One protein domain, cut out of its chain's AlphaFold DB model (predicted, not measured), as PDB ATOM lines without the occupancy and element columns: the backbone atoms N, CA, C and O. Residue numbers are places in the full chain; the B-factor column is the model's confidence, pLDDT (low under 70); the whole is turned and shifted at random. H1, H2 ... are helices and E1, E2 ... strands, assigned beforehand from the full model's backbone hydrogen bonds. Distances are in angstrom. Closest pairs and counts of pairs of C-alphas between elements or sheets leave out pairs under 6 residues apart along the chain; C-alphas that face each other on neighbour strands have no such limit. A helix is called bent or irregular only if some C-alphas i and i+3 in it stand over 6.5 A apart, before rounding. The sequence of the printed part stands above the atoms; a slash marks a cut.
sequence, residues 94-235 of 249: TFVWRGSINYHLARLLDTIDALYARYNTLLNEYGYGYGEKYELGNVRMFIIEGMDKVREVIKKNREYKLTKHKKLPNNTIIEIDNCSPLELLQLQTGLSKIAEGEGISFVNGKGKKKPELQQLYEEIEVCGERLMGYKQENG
ATOM      1  N   THR A  94       4.509 -10.821 -30.849       51.62
ATOM      2  CA  THR A  94       4.695 -10.683 -29.387       51.62
ATOM      3  C   THR A  94       5.847  -9.740 -29.042       51.62
ATOM      4  O   THR A  94       5.719  -8.928 -28.131       51.62
ATOM      5  N   PHE A  95       6.951  -9.769 -29.797       49.84
ATOM      6  CA  PHE A  95       8.108  -8.894 -29.571       49.84
ATOM      7  C   PHE A  95       7.835  -7.408 -29.871       49.84
ATOM      8  O   PHE A  95       8.396  -6.539 -29.203       49.84
ATOM      9  N   VAL A  96       6.957  -7.102 -30.834       57.50
ATOM     10  CA  VAL A  96       6.627  -5.723 -31.243       57.50
ATOM     11  C   VAL A  96       5.747  -5.040 -30.194       57.50
ATOM     12  O   VAL A  96       5.964  -3.876 -29.856       57.50
ATOM     13  N   TRP A  97       4.792  -5.778 -29.624       67.06
ATOM     14  CA  TRP A  97       3.834  -5.248 -28.648       67.06
ATOM     15  C   TRP A  97       4.253  -5.463 -27.192       67.06
ATOM     16  O   TRP A  97       3.630  -4.886 -26.298       67.06
ATOM     17  N   ARG A  98       5.342  -6.206 -26.936       70.50
ATOM     18  CA  ARG A  98       5.822  -6.547 -25.585       70.50
ATOM     19  C   ARG A  98       5.958  -5.335 -24.674       70.50
ATOM     20  O   ARG A  98       5.484  -5.362 -23.548       70.50
ATOM     21  N   GLY A  99       6.540  -4.242 -25.165       72.12
ATOM     22  CA  GLY A  99       6.697  -3.026 -24.365       72.12
ATOM     23  C   GLY A  99       5.369  -2.384 -23.943       72.12
ATOM     24  O   GLY A  99       5.297  -1.787 -22.870       72.12
ATOM     25  N   SER A 100       4.322  -2.503 -24.767       76.12
ATOM     26  CA  SER A 100       2.970  -2.044 -24.425       76.12
ATOM     27  C   SER A 100       2.299  -3.014 -23.453       76.12
ATOM     28  O   SER A 100       1.772  -2.595 -22.426       76.12
ATOM     29  N   ILE A 101       2.399  -4.317 -23.727       77.19
ATOM     30  CA  ILE A 101       1.877  -5.387 -22.869       77.19
ATOM     31  C   ILE A 101       2.457  -5.263 -21.458       77.19
ATOM     32  O   ILE A 101       1.696  -5.135 -20.509       77.19
ATOM     33  N   ASN A 102       3.780  -5.161 -21.323       78.06
ATOM     34  CA  ASN A 102       4.463  -4.988 -20.041       78.06
ATOM     35  C   ASN A 102       4.020  -3.723 -19.298       78.06
ATOM     36  O   ASN A 102       3.901  -3.730 -18.076       78.06
ATOM     37  N   TYR A 103       3.764  -2.629 -20.020       80.94
ATOM     38  CA  TYR A 103       3.270  -1.390 -19.419       80.94
ATOM     39  C   TYR A 103       1.878  -1.565 -18.803       80.94
ATOM     40  O   TYR A 103       1.622  -1.095 -17.692       80.94
ATOM     41  N   HIS A 104       0.971  -2.219 -19.530       82.56
ATOM     42  CA  HIS A 104      -0.390  -2.448 -19.060       82.56
ATOM     43  C   HIS A 104      -0.463  -3.554 -18.001       82.56
ATOM     44  O   HIS A 104      -1.216  -3.398 -17.043       82.56
ATOM     45  N   LEU A 105       0.354  -4.603 -18.126       81.44
ATOM     46  CA  LEU A 105       0.474  -5.683 -17.150       81.44
ATOM     47  C   LEU A 105       1.029  -5.172 -15.818       81.44
ATOM     48  O   LEU A 105       0.424  -5.427 -14.790       81.44
ATOM     49  N   ALA A 106       2.104  -4.374 -15.822       81.94
ATOM     50  CA  ALA A 106       2.638  -3.790 -14.588       81.94
ATOM     51  C   ALA A 106       1.585  -2.949 -13.847       81.94
ATOM     52  O   ALA A 106       1.428  -3.074 -12.640       81.94
ATOM     53  N   ARG A 107       0.797  -2.155 -14.585       84.94
ATOM     54  CA  ARG A 107      -0.325  -1.401 -14.007       84.94
ATOM     55  C   ARG A 107      -1.427  -2.297 -13.455       84.94
ATOM     56  O   ARG A 107      -2.015  -1.944 -12.443       84.94
ATOM     57  N   LEU A 108      -1.736  -3.396 -14.143       86.88
ATOM     58  CA  LEU A 108      -2.726  -4.364 -13.678       86.88
ATOM     59  C   LEU A 108      -2.266  -5.026 -12.372       86.88
ATOM     60  O   LEU A 108      -3.050  -5.137 -11.438       86.88
ATOM     61  N   LEU A 109      -0.993  -5.407 -12.278       83.88
ATOM     62  CA  LEU A 109      -0.429  -5.974 -11.055       83.88
ATOM     63  C   LEU A 109      -0.420  -4.954  -9.913       83.88
ATOM     64  O   LEU A 109      -0.812  -5.300  -8.808       83.88
ATOM     65  N   ASP A 110      -0.072  -3.690 -10.176       85.69
ATOM     66  CA  ASP A 110      -0.169  -2.625  -9.165       85.69
ATOM     67  C   ASP A 110      -1.617  -2.462  -8.655       85.69
ATOM     68  O   ASP A 110      -1.835  -2.255  -7.462       85.69
ATOM     69  N   THR A 111      -2.622  -2.582  -9.536       89.75
ATOM     70  CA  THR A 111      -4.030  -2.578  -9.105       89.75
ATOM     71  C   THR A 111      -4.391  -3.815  -8.289       89.75
ATOM     72  O   THR A 111      -5.085  -3.675  -7.291       89.75
ATOM     73  N   ILE A 112      -3.895  -5.000  -8.651       87.75
ATOM     74  CA  ILE A 112      -4.144  -6.235  -7.893       87.75
ATOM     75  C   ILE A 112      -3.508  -6.158  -6.496       87.75
ATOM     76  O   ILE A 112      -4.159  -6.514  -5.520       87.75
ATOM     77  N   ASP A 113      -2.293  -5.618  -6.373       86.62
ATOM     78  CA  ASP A 113      -1.627  -5.405  -5.079       86.62
ATOM     79  C   ASP A 113      -2.453  -4.492  -4.160       86.62
ATOM     80  O   ASP A 113      -2.673  -4.788  -2.983       86.62
ATOM     81  N   ALA A 114      -2.988  -3.401  -4.719       89.81
ATOM     82  CA  ALA A 114      -3.871  -2.497  -3.991       89.81
ATOM     83  C   ALA A 114      -5.189  -3.174  -3.577       89.81
ATOM     84  O   ALA A 114      -5.677  -2.933  -2.472       89.81
ATOM     85  N   LEU A 115      -5.751  -4.046  -4.425       91.06
ATOM     86  CA  LEU A 115      -6.939  -4.833  -4.085       91.06
ATOM     87  C   LEU A 115      -6.655  -5.838  -2.969       91.06
ATOM     88  O   LEU A 115      -7.490  -5.990  -2.085       91.06
ATOM     89  N   TYR A 116      -5.483  -6.477  -2.957       89.00
ATOM     90  CA  TYR A 116      -5.089  -7.387  -1.875       89.00
ATOM     91  C   TYR A 116      -4.949  -6.634  -0.555       89.00
ATOM     92  O   TYR A 116      -5.439  -7.092   0.474       89.00
ATOM     93  N   ALA A 117      -4.346  -5.443  -0.580       89.62
ATOM     94  CA  ALA A 117      -4.292  -4.582   0.592       89.62
ATOM     95  C   ALA A 117      -5.702  -4.218   1.083       89.62
ATOM     96  O   ALA A 117      -5.980  -4.382   2.267       89.62
ATOM     97  N   ARG A 118      -6.604  -3.807   0.180       90.06
ATOM     98  CA  ARG A 118      -7.999  -3.468   0.512       90.06
ATOM     99  C   ARG A 118      -8.799  -4.670   1.030       90.06
ATOM    100  O   ARG A 118      -9.630  -4.528   1.923       90.06
ATOM    101  N   TYR A 119      -8.542  -5.857   0.491       89.62
ATOM    102  CA  TYR A 119      -9.109  -7.113   0.972       89.62
ATOM    103  C   TYR A 119      -8.645  -7.407   2.399       89.62
ATOM    104  O   TYR A 119      -9.469  -7.611   3.286       89.62
ATOM    105  N   ASN A 120      -7.340  -7.328   2.656       88.75
ATOM    106  CA  ASN A 120      -6.789  -7.537   3.993       88.75
ATOM    107  C   ASN A 120      -7.295  -6.482   4.985       88.75
ATOM    108  O   ASN A 120      -7.615  -6.822   6.120       88.75
ATOM    109  N   THR A 121      -7.403  -5.206   4.599       88.44
ATOM    110  CA  THR A 121      -7.993  -4.192   5.488       88.44
ATOM    111  C   THR A 121      -9.445  -4.525   5.793       88.44
ATOM    112  O   THR A 121      -9.808  -4.516   6.960       88.44
ATOM    113  N   LEU A 122     -10.245  -4.935   4.801       87.31
ATOM    114  CA  LEU A 122     -11.627  -5.369   5.028       87.31
ATOM    115  C   LEU A 122     -11.697  -6.526   6.035       87.31
ATOM    116  O   LEU A 122     -12.547  -6.502   6.925       87.31
ATOM    117  N   LEU A 123     -10.789  -7.502   5.936       85.62
ATOM    118  CA  LEU A 123     -10.734  -8.625   6.875       85.62
ATOM    119  C   LEU A 123     -10.394  -8.203   8.313       85.62
ATOM    120  O   LEU A 123     -10.920  -8.802   9.253       85.62
ATOM    121  N   ASN A 124      -9.534  -7.190   8.477       81.31
ATOM    122  CA  ASN A 124      -8.972  -6.783   9.769       81.31
ATOM    123  C   ASN A 124      -9.715  -5.605  10.443       81.31
ATOM    124  O   ASN A 124      -9.705  -5.501  11.666       81.31
ATOM    125  N   GLU A 125     -10.333  -4.699   9.681       70.75
ATOM    126  CA  GLU A 125     -10.832  -3.400  10.168       70.75
ATOM    127  C   GLU A 125     -12.250  -3.473  10.761       70.75
ATOM    128  O   GLU A 125     -12.575  -2.753  11.706       70.75
ATOM    129  N   TYR A 126     -13.101  -4.390  10.292       57.59
ATOM    130  CA  TYR A 126     -14.471  -4.519  10.800       57.59
ATOM    131  C   TYR A 126     -14.563  -5.394  12.057       57.59
ATOM    132  O   TYR A 126     -15.132  -6.475  11.985       57.59
ATOM    133  N   GLY A 127     -14.020  -4.923  13.191       49.50
ATOM    134  CA  GLY A 127     -14.455  -5.133  14.599       49.50
ATOM    135  C   GLY A 127     -14.774  -6.534  15.173       49.50
ATOM    136  O   GLY A 127     -14.959  -6.645  16.380       49.50
ATOM    137  N   TYR A 128     -14.830  -7.580  14.355       50.31
ATOM    138  CA  TYR A 128     -15.101  -8.986  14.668       50.31
ATOM    139  C   TYR A 128     -14.265  -9.937  13.791       50.31
ATOM    140  O   TYR A 128     -14.524 -11.136  13.790       50.31
ATOM    141  N   GLY A 129     -13.283  -9.413  13.042       64.12
ATOM    142  CA  GLY A 129     -12.325 -10.200  12.267       64.12
ATOM    143  C   GLY A 129     -13.002 -11.146  11.283       64.12
ATOM    144  O   GLY A 129     -13.084 -12.342  11.547       64.12
ATOM    145  N   TYR A 130     -13.448 -10.652  10.121       74.00
ATOM    146  CA  TYR A 130     -13.955 -11.538   9.060       74.00
ATOM    147  C   TYR A 130     -12.965 -12.660   8.736       74.00
ATOM    148  O   TYR A 130     -13.386 -13.773   8.426       74.00
ATOM    149  N   GLY A 131     -11.666 -12.381   8.879       76.75
ATOM    150  CA  GLY A 131     -10.623 -13.394   8.785       76.75
ATOM    151  C   GLY A 131     -10.793 -14.547   9.780       76.75
ATOM    152  O   GLY A 131     -10.773 -15.703   9.377       76.75
ATOM    153  N   GLU A 132     -11.048 -14.264  11.056       79.00
ATOM    154  CA  GLU A 132     -11.301 -15.306  12.063       79.00
ATOM    155  C   GLU A 132     -12.687 -15.938  11.890       79.00
ATOM    156  O   GLU A 132     -12.817 -17.158  11.876       79.00
ATOM    157  N   LYS A 133     -13.729 -15.120  11.696       83.19
ATOM    158  CA  LYS A 133     -15.126 -15.573  11.605       83.19
ATOM    159  C   LYS A 133     -15.384 -16.501  10.416       83.19
ATOM    160  O   LYS A 133     -16.208 -17.407  10.514       83.19
ATOM    161  N   TYR A 134     -14.721 -16.255   9.289       84.12
ATOM    162  CA  TYR A 134     -14.917 -17.012   8.054       84.12
ATOM    163  C   TYR A 134     -13.719 -17.886   7.676       84.12
ATOM    164  O   TYR A 134     -13.774 -18.509   6.611       84.12
ATOM    165  N   GLU A 135     -12.703 -17.970   8.543       82.56
ATOM    166  CA  GLU A 135     -11.453 -18.715   8.328       82.56
ATOM    167  C   GLU A 135     -10.709 -18.251   7.061       82.56
ATOM    168  O   GLU A 135     -10.249 -19.047   6.244       82.56
ATOM    169  N   LEU A 136     -10.629 -16.932   6.868       83.19
ATOM    170  CA  LEU A 136      -9.972 -16.287   5.732       83.19
ATOM    171  C   LEU A 136      -8.642 -15.661   6.170       83.19
ATOM    172  O   LEU A 136      -8.590 -14.799   7.046       83.19
ATOM    173  N   GLY A 137      -7.548 -16.088   5.545       81.00
ATOM    174  CA  GLY A 137      -6.217 -15.538   5.796       81.00
ATOM    175  C   GLY A 137      -5.946 -14.245   5.023       81.00
ATOM    176  O   GLY A 137      -6.543 -13.984   3.979       81.00
ATOM    177  N   ASN A 138      -4.984 -13.455   5.510       82.44
ATOM    178  CA  ASN A 138      -4.434 -12.344   4.734       82.44
ATOM    179  C   ASN A 138      -3.699 -12.877   3.496       82.44
ATOM    180  O   ASN A 138      -2.963 -13.863   3.575       82.44
ATOM    181  N   VAL A 139      -3.832 -12.173   2.374       80.12
ATOM    182  CA  VAL A 139      -3.214 -12.551   1.098       80.12
ATOM    183  C   VAL A 139      -2.201 -11.495   0.667       80.12
ATOM    184  O   VAL A 139      -2.413 -10.295   0.836       80.12
ATOM    185  N   ARG A 140      -1.071 -11.929   0.104       77.38
ATOM    186  CA  ARG A 140      -0.041 -11.039  -0.440       77.38
ATOM    187  C   ARG A 140       0.443 -11.560  -1.784       77.38
ATOM    188  O   ARG A 140       0.715 -12.749  -1.923       77.38
ATOM    189  N   MET A 141       0.594 -10.659  -2.748       70.19
ATOM    190  CA  MET A 141       1.154 -10.999  -4.048       70.19
ATOM    191  C   MET A 141       2.683 -11.096  -3.946       70.19
ATOM    192  O   MET A 141       3.336 -10.197  -3.410       70.19
ATOM    193  N   PHE A 142       3.257 -12.173  -4.485       57.69
ATOM    194  CA  PHE A 142       4.704 -12.339  -4.634       57.69
ATOM    195  C   PHE A 142       5.080 -12.292  -6.115       57.69
ATOM    196  O   PHE A 142       4.467 -12.960  -6.949       57.69
ATOM    197  N   ILE A 143       6.087 -11.482  -6.439       58.06
ATOM    198  CA  ILE A 143       6.551 -11.255  -7.810       58.06
ATOM    199  C   ILE A 143       8.035 -11.598  -7.840       58.06
ATOM    200  O   ILE A 143       8.801 -11.019  -7.073       58.06
ATOM    201  N   ILE A 144       8.417 -12.569  -8.677       52.38
ATOM    202  CA  ILE A 144       9.746 -13.197  -8.617       52.38
ATOM    203  C   ILE A 144      10.786 -12.379  -9.373       52.38
ATOM    204  O   ILE A 144      11.838 -12.078  -8.815       52.38
ATOM    205  N   GLU A 145      10.529 -12.015 -10.638       62.44
ATOM    206  CA  GLU A 145      11.581 -11.415 -11.464       62.44
ATOM    207  C   GLU A 145      11.074 -10.478 -12.573       62.44
ATOM    208  O   GLU A 145       9.987 -10.612 -13.134       62.44
ATOM    209  N   GLY A 146      11.904  -9.488 -12.917       60.28
ATOM    210  CA  GLY A 146      11.728  -8.635 -14.099       60.28
ATOM    211  C   GLY A 146      10.825  -7.413 -13.905       60.28
ATOM    212  O   GLY A 146      10.937  -6.453 -14.675       60.28
ATOM    213  N   MET A 147       9.993  -7.385 -12.859       69.50
ATOM    214  CA  MET A 147       9.052  -6.283 -12.652       69.50
ATOM    215  C   MET A 147       9.718  -4.977 -12.204       69.50
ATOM    216  O   MET A 147       9.322  -3.914 -12.678       69.50
ATOM    217  N   ASP A 148      10.759  -5.022 -11.373       71.00
ATOM    218  CA  ASP A 148      11.467  -3.805 -10.945       71.00
ATOM    219  C   ASP A 148      12.107  -3.083 -12.133       71.00
ATOM    220  O   ASP A 148      11.926  -1.879 -12.315       71.00
ATOM    221  N   LYS A 149      12.738  -3.843 -13.037       68.00
ATOM    222  CA  LYS A 149      13.284  -3.320 -14.299       68.00
ATOM    223  C   LYS A 149      12.185  -2.689 -15.158       68.00
ATOM    224  O   LYS A 149      12.377  -1.610 -15.715       68.00
ATOM    225  N   VAL A 150      11.020  -3.331 -15.249       65.06
ATOM    226  CA  VAL A 150       9.860  -2.790 -15.972       65.06
ATOM    227  C   VAL A 150       9.366  -1.493 -15.331       65.06
ATOM    228  O   VAL A 150       9.183  -0.503 -16.040       65.06
ATOM    229  N   ARG A 151       9.204  -1.454 -14.004       75.81
ATOM    230  CA  ARG A 151       8.787  -0.264 -13.244       75.81
ATOM    231  C   ARG A 151       9.752   0.899 -13.448       75.81
ATOM    232  O   ARG A 151       9.314   2.015 -13.744       75.81
ATOM    233  N   GLU A 152      11.054   0.644 -13.378       78.38
ATOM    234  CA  GLU A 152      12.083   1.649 -13.641       78.38
ATOM    235  C   GLU A 152      12.002   2.210 -15.063       78.38
ATOM    236  O   GLU A 152      12.025   3.428 -15.254       78.38
ATOM    237  N   VAL A 153      11.871   1.343 -16.071       71.00
ATOM    238  CA  VAL A 153      11.757   1.773 -17.471       71.00
ATOM    239  C   VAL A 153      10.471   2.572 -17.698       71.00
ATOM    240  O   VAL A 153      10.484   3.564 -18.432       71.00
ATOM    241  N   ILE A 154       9.360   2.201 -17.052       74.88
ATOM    242  CA  ILE A 154       8.107   2.968 -17.089       74.88
ATOM    243  C   ILE A 154       8.308   4.363 -16.492       74.88
ATOM    244  O   ILE A 154       7.869   5.344 -17.096       74.88
ATOM    245  N   LYS A 155       8.975   4.465 -15.337       81.62
ATOM    246  CA  LYS A 155       9.254   5.738 -14.663       81.62
ATOM    247  C   LYS A 155      10.128   6.650 -15.528       81.62
ATOM    248  O   LYS A 155       9.703   7.759 -15.848       81.62
ATOM    249  N   LYS A 156      11.258   6.139 -16.029       79.69
ATOM    250  CA  LYS A 156      12.162   6.868 -16.941       79.69
ATOM    251  C   LYS A 156      11.442   7.327 -18.214       79.69
ATOM    252  O   LYS A 156      11.591   8.464 -18.646       79.69
ATOM    253  N   ASN A 157      10.574   6.490 -18.786       76.81
ATOM    254  CA  ASN A 157       9.773   6.868 -19.955       76.81
ATOM    255  C   ASN A 157       8.721   7.955 -19.664       76.81
ATOM    256  O   ASN A 157       8.356   8.689 -20.584       76.81
ATOM    257  N   ARG A 158       8.208   8.078 -18.430       76.75
ATOM    258  CA  ARG A 158       7.331   9.202 -18.043       76.75
ATOM    259  C   ARG A 158       8.118  10.505 -17.961       76.75
ATOM    260  O   ARG A 158       7.648  11.514 -18.476       76.75
ATOM    261  N   GLU A 159       9.317  10.456 -17.390       76.56
ATOM    262  CA  GLU A 159      10.236  11.596 -17.316       76.56
ATOM    263  C   GLU A 159      10.667  12.047 -18.727       76.56
ATOM    264  O   GLU A 159      10.620  13.232 -19.042       76.56
ATOM    265  N   TYR A 160      10.937  11.113 -19.647       70.31
ATOM    266  CA  TYR A 160      11.329  11.442 -21.025       70.31
ATOM    267  C   TYR A 160      10.227  12.020 -21.913       70.31
ATOM    268  O   TYR A 160      10.535  12.721 -22.880       70.31
ATOM    269  N   LYS A 161       8.945  11.800 -21.586       61.03
ATOM    270  CA  LYS A 161       7.843  12.499 -22.271       61.03
ATOM    271  C   LYS A 161       7.921  14.014 -22.084       61.03
ATOM    272  O   LYS A 161       7.466  14.744 -22.959       61.03
ATOM    273  N   LEU A 162       8.516  14.475 -20.983       61.75
ATOM    274  CA  LEU A 162       8.725  15.896 -20.702       61.75
ATOM    275  C   LEU A 162       9.954  16.446 -21.443       61.75
ATOM    276  O   LEU A 162       9.966  17.612 -21.822       61.75
ATOM    277  N   THR A 163      10.961  15.607 -21.709       62.56
ATOM    278  CA  THR A 163      12.260  16.027 -22.265       62.56
ATOM    279  C   THR A 163      12.458  15.692 -23.755       62.56
ATOM    280  O   THR A 163      13.558  15.852 -24.275       62.56
ATOM    281  N   LYS A 164      11.409  15.239 -24.467       64.88
ATOM    282  CA  LYS A 164      11.402  14.885 -25.912       64.88
ATOM    283  C   LYS A 164      12.463  13.851 -26.349       64.88
ATOM    284  O   LYS A 164      12.775  13.748 -27.535       64.88
ATOM    285  N   HIS A 165      12.998  13.048 -25.429       67.00
ATOM    286  CA  HIS A 165      13.940  11.981 -25.778       67.00
ATOM    287  C   HIS A 165      13.240  10.734 -26.341       67.00
ATOM    288  O   HIS A 165      12.042  10.511 -26.148       67.00
ATOM    289  N   LYS A 166      14.010   9.901 -27.055       66.75
ATOM    290  CA  LYS A 166      13.527   8.644 -27.639       66.75
ATOM    291  C   LYS A 166      13.108   7.671 -26.529       66.75
ATOM    292  O   LYS A 166      13.854   7.443 -25.582       66.75
ATOM    293  N   LYS A 167      11.919   7.073 -26.677       73.62
ATOM    294  CA  LYS A 167      11.347   6.097 -25.736       73.62
ATOM    295  C   LYS A 167      12.290   4.904 -25.537       73.62
ATOM    296  O   LYS A 167      12.712   4.288 -26.517       73.62
ATOM    297  N   LEU A 168      12.560   4.547 -24.281       71.19
ATOM    298  CA  LEU A 168      13.298   3.335 -23.934       71.19
ATOM    299  C   LEU A 168      12.430   2.090 -24.186       71.19
ATOM    300  O   LEU A 168      11.251   2.084 -23.798       71.19
ATOM    301  N   PRO A 169      12.986   1.030 -24.800       69.50
ATOM    302  CA  PRO A 169      12.285  -0.238 -24.956       69.50
ATOM    303  C   PRO A 169      12.122  -0.928 -23.596       69.50
ATOM    304  O   PRO A 169      13.016  -0.886 -22.757       69.50
ATOM    305  N   ASN A 170      10.981  -1.586 -23.392       69.62
ATOM    306  CA  ASN A 170      10.665  -2.319 -22.166       69.62
ATOM    307  C   ASN A 170      10.306  -3.774 -22.490       69.62
ATOM    308  O   ASN A 170       9.165  -4.194 -22.316       69.62
ATOM    309  N   ASN A 171      11.263  -4.519 -23.036       68.12
ATOM    310  CA  ASN A 171      11.020  -5.861 -23.574       68.12
ATOM    311  C   ASN A 171      11.409  -6.983 -22.597       68.12
ATOM    312  O   ASN A 171      11.489  -8.144 -23.006       68.12
ATOM    313  N   THR A 172      11.662  -6.635 -21.331       65.81
ATOM    314  CA  THR A 172      12.001  -7.575 -20.258       65.81
ATOM    315  C   THR A 172      10.879  -8.594 -20.084       65.81
ATOM    316  O   THR A 172       9.701  -8.237 -20.125       65.81
ATOM    317  N   ILE A 173      11.237  -9.865 -19.933       64.44
ATOM    318  CA  ILE A 173      10.281 -10.918 -19.587       64.44
ATOM    319  C   ILE A 173       9.929 -10.726 -18.108       64.44
ATOM    320  O   ILE A 173      10.827 -10.564 -17.286       64.44
ATOM    321  N   ILE A 174       8.636 -10.648 -17.800       63.72
ATOM    322  CA  ILE A 174       8.133 -10.546 -16.427       63.72
ATOM    323  C   ILE A 174       7.696 -11.945 -16.015       63.72
ATOM    324  O   ILE A 174       6.866 -12.538 -16.706       63.72
ATOM    325  N   GLU A 175       8.237 -12.443 -14.909       59.06
ATOM    326  CA  GLU A 175       7.830 -13.712 -14.308       59.06
ATOM    327  C   GLU A 175       7.041 -13.436 -13.024       59.06
ATOM    328  O   GLU A 175       7.455 -12.650 -12.167       59.06
ATOM    329  N   ILE A 176       5.863 -14.052 -12.924       58.22
ATOM    330  CA  ILE A 176       4.882 -13.831 -11.858       58.22
ATOM    331  C   ILE A 176       4.532 -15.202 -11.279       58.22
ATOM    332  O   ILE A 176       4.136 -16.076 -12.049       58.22
ATOM    333  N   ASP A 177       4.676 -15.368  -9.961       51.03
ATOM    334  CA  ASP A 177       4.433 -16.650  -9.274       51.03
ATOM    335  C   ASP A 177       3.005 -16.772  -8.751       51.03
ATOM    336  O   ASP A 177       2.259 -17.670  -9.130       51.03
ATOM    337  N   ASN A 178       2.618 -15.807  -7.908       54.97
ATOM    338  CA  ASN A 178       1.448 -15.889  -7.027       54.97
ATOM    339  C   ASN A 178       0.447 -14.786  -7.377       54.97
ATOM    340  O   ASN A 178       0.051 -13.967  -6.543       54.97
ATOM    341  N   CYS A 179       0.148 -14.680  -8.667       65.06
ATOM    342  CA  CYS A 179      -1.008 -13.942  -9.143       65.06
ATOM    343  C   CYS A 179      -1.632 -14.778 -10.248       65.06
ATOM    344  O   CYS A 179      -1.367 -14.591 -11.439       65.06
ATOM    345  N   SER A 180      -2.393 -15.782  -9.828       68.00
ATOM    346  CA  SER A 180      -3.153 -16.626 -10.731       68.00
ATOM    347  C   SER A 180      -4.634 -16.227 -10.719       68.00
ATOM    348  O   SER A 180      -5.174 -15.822  -9.690       68.00
ATOM    349  N   PRO A 181      -5.340 -16.393 -11.847       76.19
ATOM    350  CA  PRO A 181      -6.793 -16.247 -11.895       76.19
ATOM    351  C   PRO A 181      -7.521 -17.091 -10.836       76.19
ATOM    352  O   PRO A 181      -8.575 -16.693 -10.358       76.19
ATOM    353  N   LEU A 182      -6.941 -18.233 -10.445       77.81
ATOM    354  CA  LEU A 182      -7.487 -19.099  -9.403       77.81
ATOM    355  C   LEU A 182      -7.420 -18.447  -8.014       77.81
ATOM    356  O   LEU A 182      -8.380 -18.546  -7.263       77.81
ATOM    357  N   GLU A 183      -6.328 -17.759  -7.683       80.81
ATOM    358  CA  GLU A 183      -6.193 -17.036  -6.408       80.81
ATOM    359  C   GLU A 183      -7.176 -15.864  -6.329       80.81
ATOM    360  O   GLU A 183      -7.817 -15.652  -5.303       80.81
ATOM    361  N   LEU A 184      -7.362 -15.133  -7.433       85.19
ATOM    362  CA  LEU A 184      -8.370 -14.072  -7.508       85.19
ATOM    363  C   LEU A 184      -9.785 -14.634  -7.313       85.19
ATOM    364  O   LEU A 184     -10.588 -14.048  -6.590       85.19
ATOM    365  N   LEU A 185     -10.064 -15.807  -7.884       86.50
ATOM    366  CA  LEU A 185     -11.328 -16.510  -7.688       86.50
ATOM    367  C   LEU A 185     -11.499 -16.967  -6.231       86.50
ATOM    368  O   LEU A 185     -12.584 -16.824  -5.672       86.50
ATOM    369  N   GLN A 186     -10.437 -17.442  -5.572       86.81
ATOM    370  CA  GLN A 186     -10.472 -17.764  -4.141       86.81
ATOM    371  C   GLN A 186     -10.849 -16.537  -3.297       86.81
ATOM    372  O   GLN A 186     -11.729 -16.635  -2.439       86.81
ATOM    373  N   LEU A 187     -10.282 -15.361  -3.587       87.50
ATOM    374  CA  LEU A 187     -10.674 -14.116  -2.916       87.50
ATOM    375  C   LEU A 187     -12.159 -13.802  -3.120       87.50
ATOM    376  O   LEU A 187     -12.856 -13.489  -2.154       87.50
ATOM    377  N   GLN A 188     -12.663 -13.937  -4.352       90.94
ATOM    378  CA  GLN A 188     -14.083 -13.743  -4.657       90.94
ATOM    379  C   GLN A 188     -14.975 -14.703  -3.871       90.94
ATOM    380  O   GLN A 188     -15.954 -14.258  -3.278       90.94
ATOM    381  N   THR A 189     -14.615 -15.987  -3.791       90.31
ATOM    382  CA  THR A 189     -15.383 -16.963  -2.999       90.31
ATOM    383  C   THR A 189     -15.411 -16.604  -1.514       90.31
ATOM    384  O   THR A 189     -16.461 -16.712  -0.880       90.31
ATOM    385  N   GLY A 190     -14.302 -16.094  -0.968       89.06
ATOM    386  CA  GLY A 190     -14.251 -15.587   0.402       89.06
ATOM    387  C   GLY A 190     -15.174 -14.384   0.613       89.06
ATOM    388  O   GLY A 190     -15.920 -14.343   1.588       89.06
ATOM    389  N   LEU A 191     -15.190 -13.435  -0.329       90.50
ATOM    390  CA  LEU A 191     -16.095 -12.283  -0.279       90.50
ATOM    391  C   LEU A 191     -17.564 -12.700  -0.382       90.50
ATOM    392  O   LEU A 191     -18.381 -12.200   0.386       90.50
ATOM    393  N   SER A 192     -17.910 -13.641  -1.263       90.81
ATOM    394  CA  SER A 192     -19.268 -14.190  -1.354       90.81
ATOM    395  C   SER A 192     -19.705 -14.844  -0.043       90.81
ATOM    396  O   SER A 192     -20.810 -14.580   0.424       90.81
ATOM    397  N   LYS A 193     -18.819 -15.614   0.605       90.62
ATOM    398  CA  LYS A 193     -19.082 -16.241   1.912       90.62
ATOM    399  C   LYS A 193     -19.398 -15.198   2.992       90.62
ATOM    400  O   LYS A 193     -20.331 -15.381   3.775       90.62
ATOM    401  N   ILE A 194     -18.656 -14.086   3.012       89.06
ATOM    402  CA  ILE A 194     -18.934 -12.957   3.911       89.06
ATOM    403  C   ILE A 194     -20.282 -12.313   3.553       89.06
ATOM    404  O   ILE A 194     -21.098 -12.080   4.439       89.06
ATOM    405  N   ALA A 195     -20.547 -12.056   2.267       90.44
ATOM    406  CA  ALA A 195     -21.794 -11.437   1.819       90.44
ATOM    407  C   ALA A 195     -23.026 -12.239   2.257       90.44
ATOM    408  O   ALA A 195     -23.981 -11.667   2.781       90.44
ATOM    409  N   GLU A 196     -22.985 -13.560   2.078       89.62
ATOM    410  CA  GLU A 196     -24.051 -14.476   2.482       89.62
ATOM    411  C   GLU A 196     -24.224 -14.506   4.000       89.62
ATOM    412  O   GLU A 196     -25.342 -14.368   4.496       89.62
ATOM    413  N   GLY A 197     -23.126 -14.643   4.750       87.56
ATOM    414  CA  GLY A 197     -23.195 -14.748   6.205       87.56
ATOM    415  C   GLY A 197     -23.579 -13.442   6.915       87.56
ATOM    416  O   GLY A 197     -24.130 -13.500   8.010       87.56
ATOM    417  N   GLU A 198     -23.333 -12.287   6.297       87.94
ATOM    418  CA  GLU A 198     -23.748 -10.968   6.804       87.94
ATOM    419  C   GLU A 198     -25.071 -10.473   6.191       87.94
ATOM    420  O   GLU A 198     -25.553  -9.392   6.531       87.94
ATOM    421  N   GLY A 199     -25.672 -11.232   5.268       85.88
ATOM    422  CA  GLY A 199     -26.910 -10.842   4.588       85.88
ATOM    423  C   GLY A 199     -26.770  -9.603   3.691       85.88
ATOM    424  O   GLY A 199     -27.739  -8.866   3.486       85.88
ATOM    425  N   ILE A 200     -25.576  -9.342   3.152       87.25
ATOM    426  CA  ILE A 200     -25.298  -8.196   2.279       87.25
ATOM    427  C   ILE A 200     -25.774  -8.517   0.860       87.25
ATOM    428  O   ILE A 200     -25.138  -9.260   0.116       87.25
ATOM    429  N   SER A 201     -26.880  -7.902   0.442       87.38
ATOM    430  CA  SER A 201     -27.397  -8.053  -0.920       87.38
ATOM    431  C   SER A 201     -26.619  -7.205  -1.929       87.38
ATOM    432  O   SER A 201     -26.500  -5.986  -1.756       87.38
ATOM    433  N   PHE A 202     -26.171  -7.813  -3.027       90.69
ATOM    434  CA  PHE A 202     -25.558  -7.081  -4.135       90.69
ATOM    435  C   PHE A 202     -26.628  -6.338  -4.938       90.69
ATOM    436  O   PHE A 202     -27.706  -6.857  -5.231       90.69
ATOM    437  N   VAL A 203     -26.334  -5.090  -5.293       90.56
ATOM    438  CA  VAL A 203     -27.261  -4.204  -5.993       90.56
ATOM    439  C   VAL A 203     -26.845  -4.015  -7.444       90.56
ATOM    440  O   VAL A 203     -25.693  -3.721  -7.756       90.56
ATOM    441  N   ASN A 204     -27.828  -4.116  -8.337       84.94
ATOM    442  CA  ASN A 204     -27.677  -3.868  -9.766       84.94
ATOM    443  C   ASN A 204     -28.575  -2.699 -10.203       84.94
ATOM    444  O   ASN A 204     -29.690  -2.528  -9.691       84.94
ATOM    445  N   GLY A 205     -28.087  -1.889 -11.149       78.12
ATOM    446  CA  GLY A 205     -28.819  -0.767 -11.747       78.12
ATOM    447  C   GLY A 205     -28.189   0.614 -11.521       78.12
ATOM    448  O   GLY A 205     -27.473   0.859 -10.550       78.12
ATOM    449  N   LYS A 206     -28.466   1.538 -12.448       70.94
ATOM    450  CA  LYS A 206     -27.906   2.899 -12.466       70.94
ATOM    451  C   LYS A 206     -28.417   3.712 -11.267       70.94
ATOM    452  O   LYS A 206     -29.619   3.777 -11.037       70.94
ATOM    453  N   GLY A 207     -27.507   4.341 -10.519       76.69
ATOM    454  CA  GLY A 207     -27.832   5.216  -9.382       76.69
ATOM    455  C   GLY A 207     -27.903   4.534  -8.009       76.69
ATOM    456  O   GLY A 207     -28.020   5.233  -7.006       76.69
ATOM    457  N   LYS A 208     -27.783   3.202  -7.924       84.25
ATOM    458  CA  LYS A 208     -27.664   2.499  -6.636       84.25
ATOM    459  C   LYS A 208     -26.215   2.520  -6.146       84.25
ATOM    460  O   LYS A 208     -25.296   2.232  -6.911       84.25
ATOM    461  N   LYS A 209     -26.005   2.840  -4.865       86.75
ATOM    462  CA  LYS A 209     -24.681   2.790  -4.233       86.75
ATOM    463  C   LYS A 209     -24.334   1.334  -3.917       86.75
ATOM    464  O   LYS A 209     -24.990   0.727  -3.076       86.75
ATOM    465  N   LYS A 210     -23.320   0.789  -4.592       89.75
ATOM    466  CA  LYS A 210     -22.824  -0.569  -4.333       89.75
ATOM    467  C   LYS A 210     -22.146  -0.634  -2.956       89.75
ATOM    468  O   LYS A 210     -21.386   0.293  -2.654       89.75
ATOM    469  N   PRO A 211     -22.392  -1.675  -2.138       90.19
ATOM    470  CA  PRO A 211     -21.647  -1.892  -0.905       90.19
ATOM    471  C   PRO A 211     -20.166  -2.117  -1.216       90.19
ATOM    472  O   PRO A 211     -19.812  -2.587  -2.296       90.19
ATOM    473  N   GLU A 212     -19.301  -1.781  -0.262       88.38
ATOM    474  CA  GLU A 212     -17.848  -1.900  -0.420       88.38
ATOM    475  C   GLU A 212     -17.414  -3.325  -0.781       88.38
ATOM    476  O   GLU A 212     -16.594  -3.513  -1.675       88.38
ATOM    477  N   LEU A 213     -18.053  -4.325  -0.174       89.75
ATOM    478  CA  LEU A 213     -17.787  -5.731  -0.449       89.75
ATOM    479  C   LEU A 213     -18.115  -6.128  -1.902       89.75
ATOM    480  O   LEU A 213     -17.343  -6.850  -2.527       89.75
ATOM    481  N   GLN A 214     -19.208  -5.603  -2.471       92.06
ATOM    482  CA  GLN A 214     -19.540  -5.819  -3.886       92.06
ATOM    483  C   GLN A 214     -18.556  -5.095  -4.810       92.06
ATOM    484  O   GLN A 214     -18.163  -5.651  -5.829       92.06
ATOM    485  N   GLN A 215     -18.152  -3.865  -4.473       92.06
ATOM    486  CA  GLN A 215     -17.165  -3.129  -5.274       92.06
ATOM    487  C   GLN A 215     -15.847  -3.901  -5.348       92.06
ATOM    488  O   GLN A 215     -15.316  -4.095  -6.435       92.06
ATOM    489  N   LEU A 216     -15.364  -4.398  -4.205       91.75
ATOM    490  CA  LEU A 216     -14.145  -5.196  -4.138       91.75
ATOM    491  C   LEU A 216     -14.278  -6.505  -4.934       91.75
ATOM    492  O   LEU A 216     -13.371  -6.849  -5.688       91.75
ATOM    493  N   TYR A 217     -15.412  -7.202  -4.812       93.25
ATOM    494  CA  TYR A 217     -15.696  -8.424  -5.571       93.25
ATOM    495  C   TYR A 217     -15.618  -8.195  -7.088       93.25
ATOM    496  O   TYR A 217     -14.931  -8.936  -7.792       93.25
ATOM    497  N   GLU A 218     -16.297  -7.160  -7.590       93.38
ATOM    498  CA  GLU A 218     -16.340  -6.835  -9.022       93.38
ATOM    499  C   GLU A 218     -14.981  -6.330  -9.536       93.38
ATOM    500  O   GLU A 218     -14.570  -6.653 -10.649       93.38
ATOM    501  N   GLU A 219     -14.247  -5.549  -8.737       93.38
ATOM    502  CA  GLU A 219     -12.904  -5.075  -9.099       93.38
ATOM    503  C   GLU A 219     -11.906  -6.239  -9.231       93.38
ATOM    504  O   GLU A 219     -11.091  -6.246 -10.161       93.38
ATOM    505  N   ILE A 220     -11.994  -7.241  -8.347       91.12
ATOM    506  CA  ILE A 220     -11.203  -8.476  -8.434       91.12
ATOM    507  C   ILE A 220     -11.593  -9.279  -9.681       91.12
ATOM    508  O   ILE A 220     -10.699  -9.742 -10.394       91.12
ATOM    509  N   GLU A 221     -12.889  -9.386  -9.992       90.50
ATOM    510  CA  GLU A 221     -13.399 -10.069 -11.193       90.50
ATOM    511  C   GLU A 221     -12.787  -9.490 -12.469       90.50
ATOM    512  O   GLU A 221     -12.145 -10.193 -13.250       90.50
ATOM    513  N   VAL A 222     -12.897  -8.168 -12.628       91.12
ATOM    514  CA  VAL A 222     -12.372  -7.442 -13.788       91.12
ATOM    515  C   VAL A 222     -10.855  -7.607 -13.897       91.12
ATOM    516  O   VAL A 222     -10.312  -7.725 -15.000       91.12
ATOM    517  N   CYS A 223     -10.137  -7.618 -12.771       88.50
ATOM    518  CA  CYS A 223      -8.700  -7.876 -12.788       88.50
ATOM    519  C   CYS A 223      -8.382  -9.310 -13.230       88.50
ATOM    520  O   CYS A 223      -7.471  -9.495 -14.040       88.50
ATOM    521  N   GLY A 224      -9.150 -10.298 -12.762       85.69
ATOM    522  CA  GLY A 224      -9.013 -11.704 -13.139       85.69
ATOM    523  C   GLY A 224      -9.270 -11.954 -14.622       85.69
ATOM    524  O   GLY A 224      -8.451 -12.596 -15.283       85.69
ATOM    525  N   GLU A 225     -10.333 -11.375 -15.182       85.69
ATOM    526  CA  GLU A 225     -10.630 -11.448 -16.618       85.69
ATOM    527  C   GLU A 225      -9.498 -10.853 -17.462       85.69
ATOM    528  O   GLU A 225      -9.034 -11.456 -18.434       85.69
ATOM    529  N   ARG A 226      -8.987  -9.682 -17.063       85.00
ATOM    530  CA  ARG A 226      -7.870  -9.037 -17.764       85.00
ATOM    531  C   ARG A 226      -6.597  -9.873 -17.680       85.00
ATOM    532  O   ARG A 226      -5.888  -9.989 -18.678       85.00
ATOM    533  N   LEU A 227      -6.314 -10.469 -16.522       81.19
ATOM    534  CA  LEU A 227      -5.163 -11.349 -16.320       81.19
ATOM    535  C   LEU A 227      -5.256 -12.607 -17.200       81.19
ATOM    536  O   LEU A 227      -4.269 -13.000 -17.826       81.19
ATOM    537  N   MET A 228      -6.455 -13.185 -17.324       75.44
ATOM    538  CA  MET A 228      -6.745 -14.289 -18.244       75.44
ATOM    539  C   MET A 228      -6.521 -13.902 -19.709       75.44
ATOM    540  O   MET A 228      -5.917 -14.679 -20.452       75.44
ATOM    541  N   GLY A 229      -6.918 -12.690 -20.110       72.69
ATOM    542  CA  GLY A 229      -6.639 -12.156 -21.448       72.69
ATOM    543  C   GLY A 229      -5.139 -12.115 -21.765       72.69
ATOM    544  O   GLY A 229      -4.706 -12.581 -22.819       72.69
ATOM    545  N   TYR A 230      -4.305 -11.674 -20.813       70.94
ATOM    546  CA  TYR A 230      -2.845 -11.696 -20.986       70.94
ATOM    547  C   TYR A 230      -2.274 -13.112 -21.137       70.94
ATOM    548  O   TYR A 230      -1.312 -13.300 -21.887       70.94
ATOM    549  N   LYS A 231      -2.866 -14.108 -20.466       62.66
ATOM    550  CA  LYS A 231      -2.455 -15.516 -20.561       62.66
ATOM    551  C   LYS A 231      -2.811 -16.133 -21.919       62.66
ATOM    552  O   LYS A 231      -1.990 -16.849 -22.487       62.66
ATOM    553  N   GLN A 232      -4.006 -15.852 -22.444       56.12
ATOM    554  CA  GLN A 232      -4.496 -16.430 -23.704       56.12
ATOM    555  C   GLN A 232      -3.853 -15.799 -24.950       56.12
ATOM    556  O   GLN A 232      -3.510 -16.515 -25.889       56.12
ATOM    557  N   GLU A 233      -3.644 -14.478 -24.962       50.53
ATOM    558  CA  GLU A 233      -3.235 -13.756 -26.179       50.53
ATOM    559  C   GLU A 233      -1.717 -13.644 -26.378       50.53
ATOM    560  O   GLU A 233      -1.255 -13.495 -27.511       50.53
ATOM    561  N   ASN A 234      -0.923 -13.691 -25.300       48.66
ATOM    562  CA  ASN A 234       0.477 -13.244 -25.351       48.66
ATOM    563  C   ASN A 234       1.522 -14.298 -24.979       48.66
ATOM    564  O   ASN A 234       2.712 -13.980 -24.998       48.66
ATOM    565  N   GLY A 235       1.114 -15.522 -24.627       45.34
ATOM    566  CA  GLY A 235       2.060 -16.559 -24.201       45.34
ATOM    567  C   GLY A 235       2.934 -16.118 -23.019       45.34
ATOM    568  O   GLY A 235       4.061 -16.587 -22.873       45.34
TER     569      GLY A 235
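This is residues 94 to 235 of the 249 residues of an uncharacterized protein of Dorea sp. 5-2 (UniProt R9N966). A loose bundle of three long helices makes the body: H1 and H5 run side by side in opposite ways, and H4 packs along H5 to form a helical hairpin with it. H3 crosses H1 steeply near the beginning of H1 and reaches away from the bundle, short H2 sits at the other end of H1, and residues 204 to 209 of the H4 to H5 link stick out. The printed part has 142 residues, with five named helices and one named strand in the order H1, H2, E1, H3, H4, H5; its class is mostly helix. It is loose, with a radius of gyration of the C-alphas of 18.1 A, and elongated, spanning 55 by 36 by 29 A.

H1, residues 94 to 125, is the hub, touching three other helices, and has a kink of 43 degrees near residue 101. It touches H5, residues 212 to 234, at a shallow tilt of 24 degrees, opposite ways; their closest C-alphas are those of Thr 94 and Asn 234, 6.4 A apart. H5 touches H4, residues 181 to 197, at a shallow tilt of 18 degrees, opposite ways, and the two form a hairpin; the closest C-alphas are those of Pro 181 and Gly 224, 5.2 A apart. H1 and H4 are near each other, with 10 pairs of C-alphas within 10 A. With residues 102 to 106 alone, H1 touches residues 147 to 154 of H3, residues 147 to 163, at a steep tilt of 69 degrees, only just short of about perpendicular, opposite ways; the closest C-alphas, of Tyr 103 and Ile 154, are 6.9 A apart. H2, residues 130 to 134, touches H1 only at the corner, with the C-alphas of Leu 123 and Tyr 130 closest at 4.9 A. H2 also touches residues 190 to 194 of H4, where the C-alphas of Tyr 134 and Ile 194 are closest at 7.1 A. E1, residues 143 to 145, pairs with no named strand, but its residues pair antiparallel with residues 175 to 176. H3 and H5 are apart. Every O i to N i+4 pair is within hydrogen-bond range in H2, H4 and H5, against 26 of 28 in H1 and 11 of 13 in H3.

H1 begins at C-alpha 94, (4.695, -10.683, -29.387), and is 43.1 A long; it is irregular, with C-alphas 96 and 99 7.4 A apart. H2 is 5.6 A long, E1 6.2 A, and H3 and H4 are 24.5 A each. H5, 33.0 A long, ends at C-alpha 234, (0.477, -13.244, -25.351).

The C-alphas of His 165 and Gly 197 are the two farthest apart, at 55.8 A. The printed part has no cut. The links from H3 to H4, 17 residues, and from H4 to H5, 14 residues, are long. The mean pLDDT of the printed part is 77.1, and 39 residues are under 70, among them residues 169 to 180.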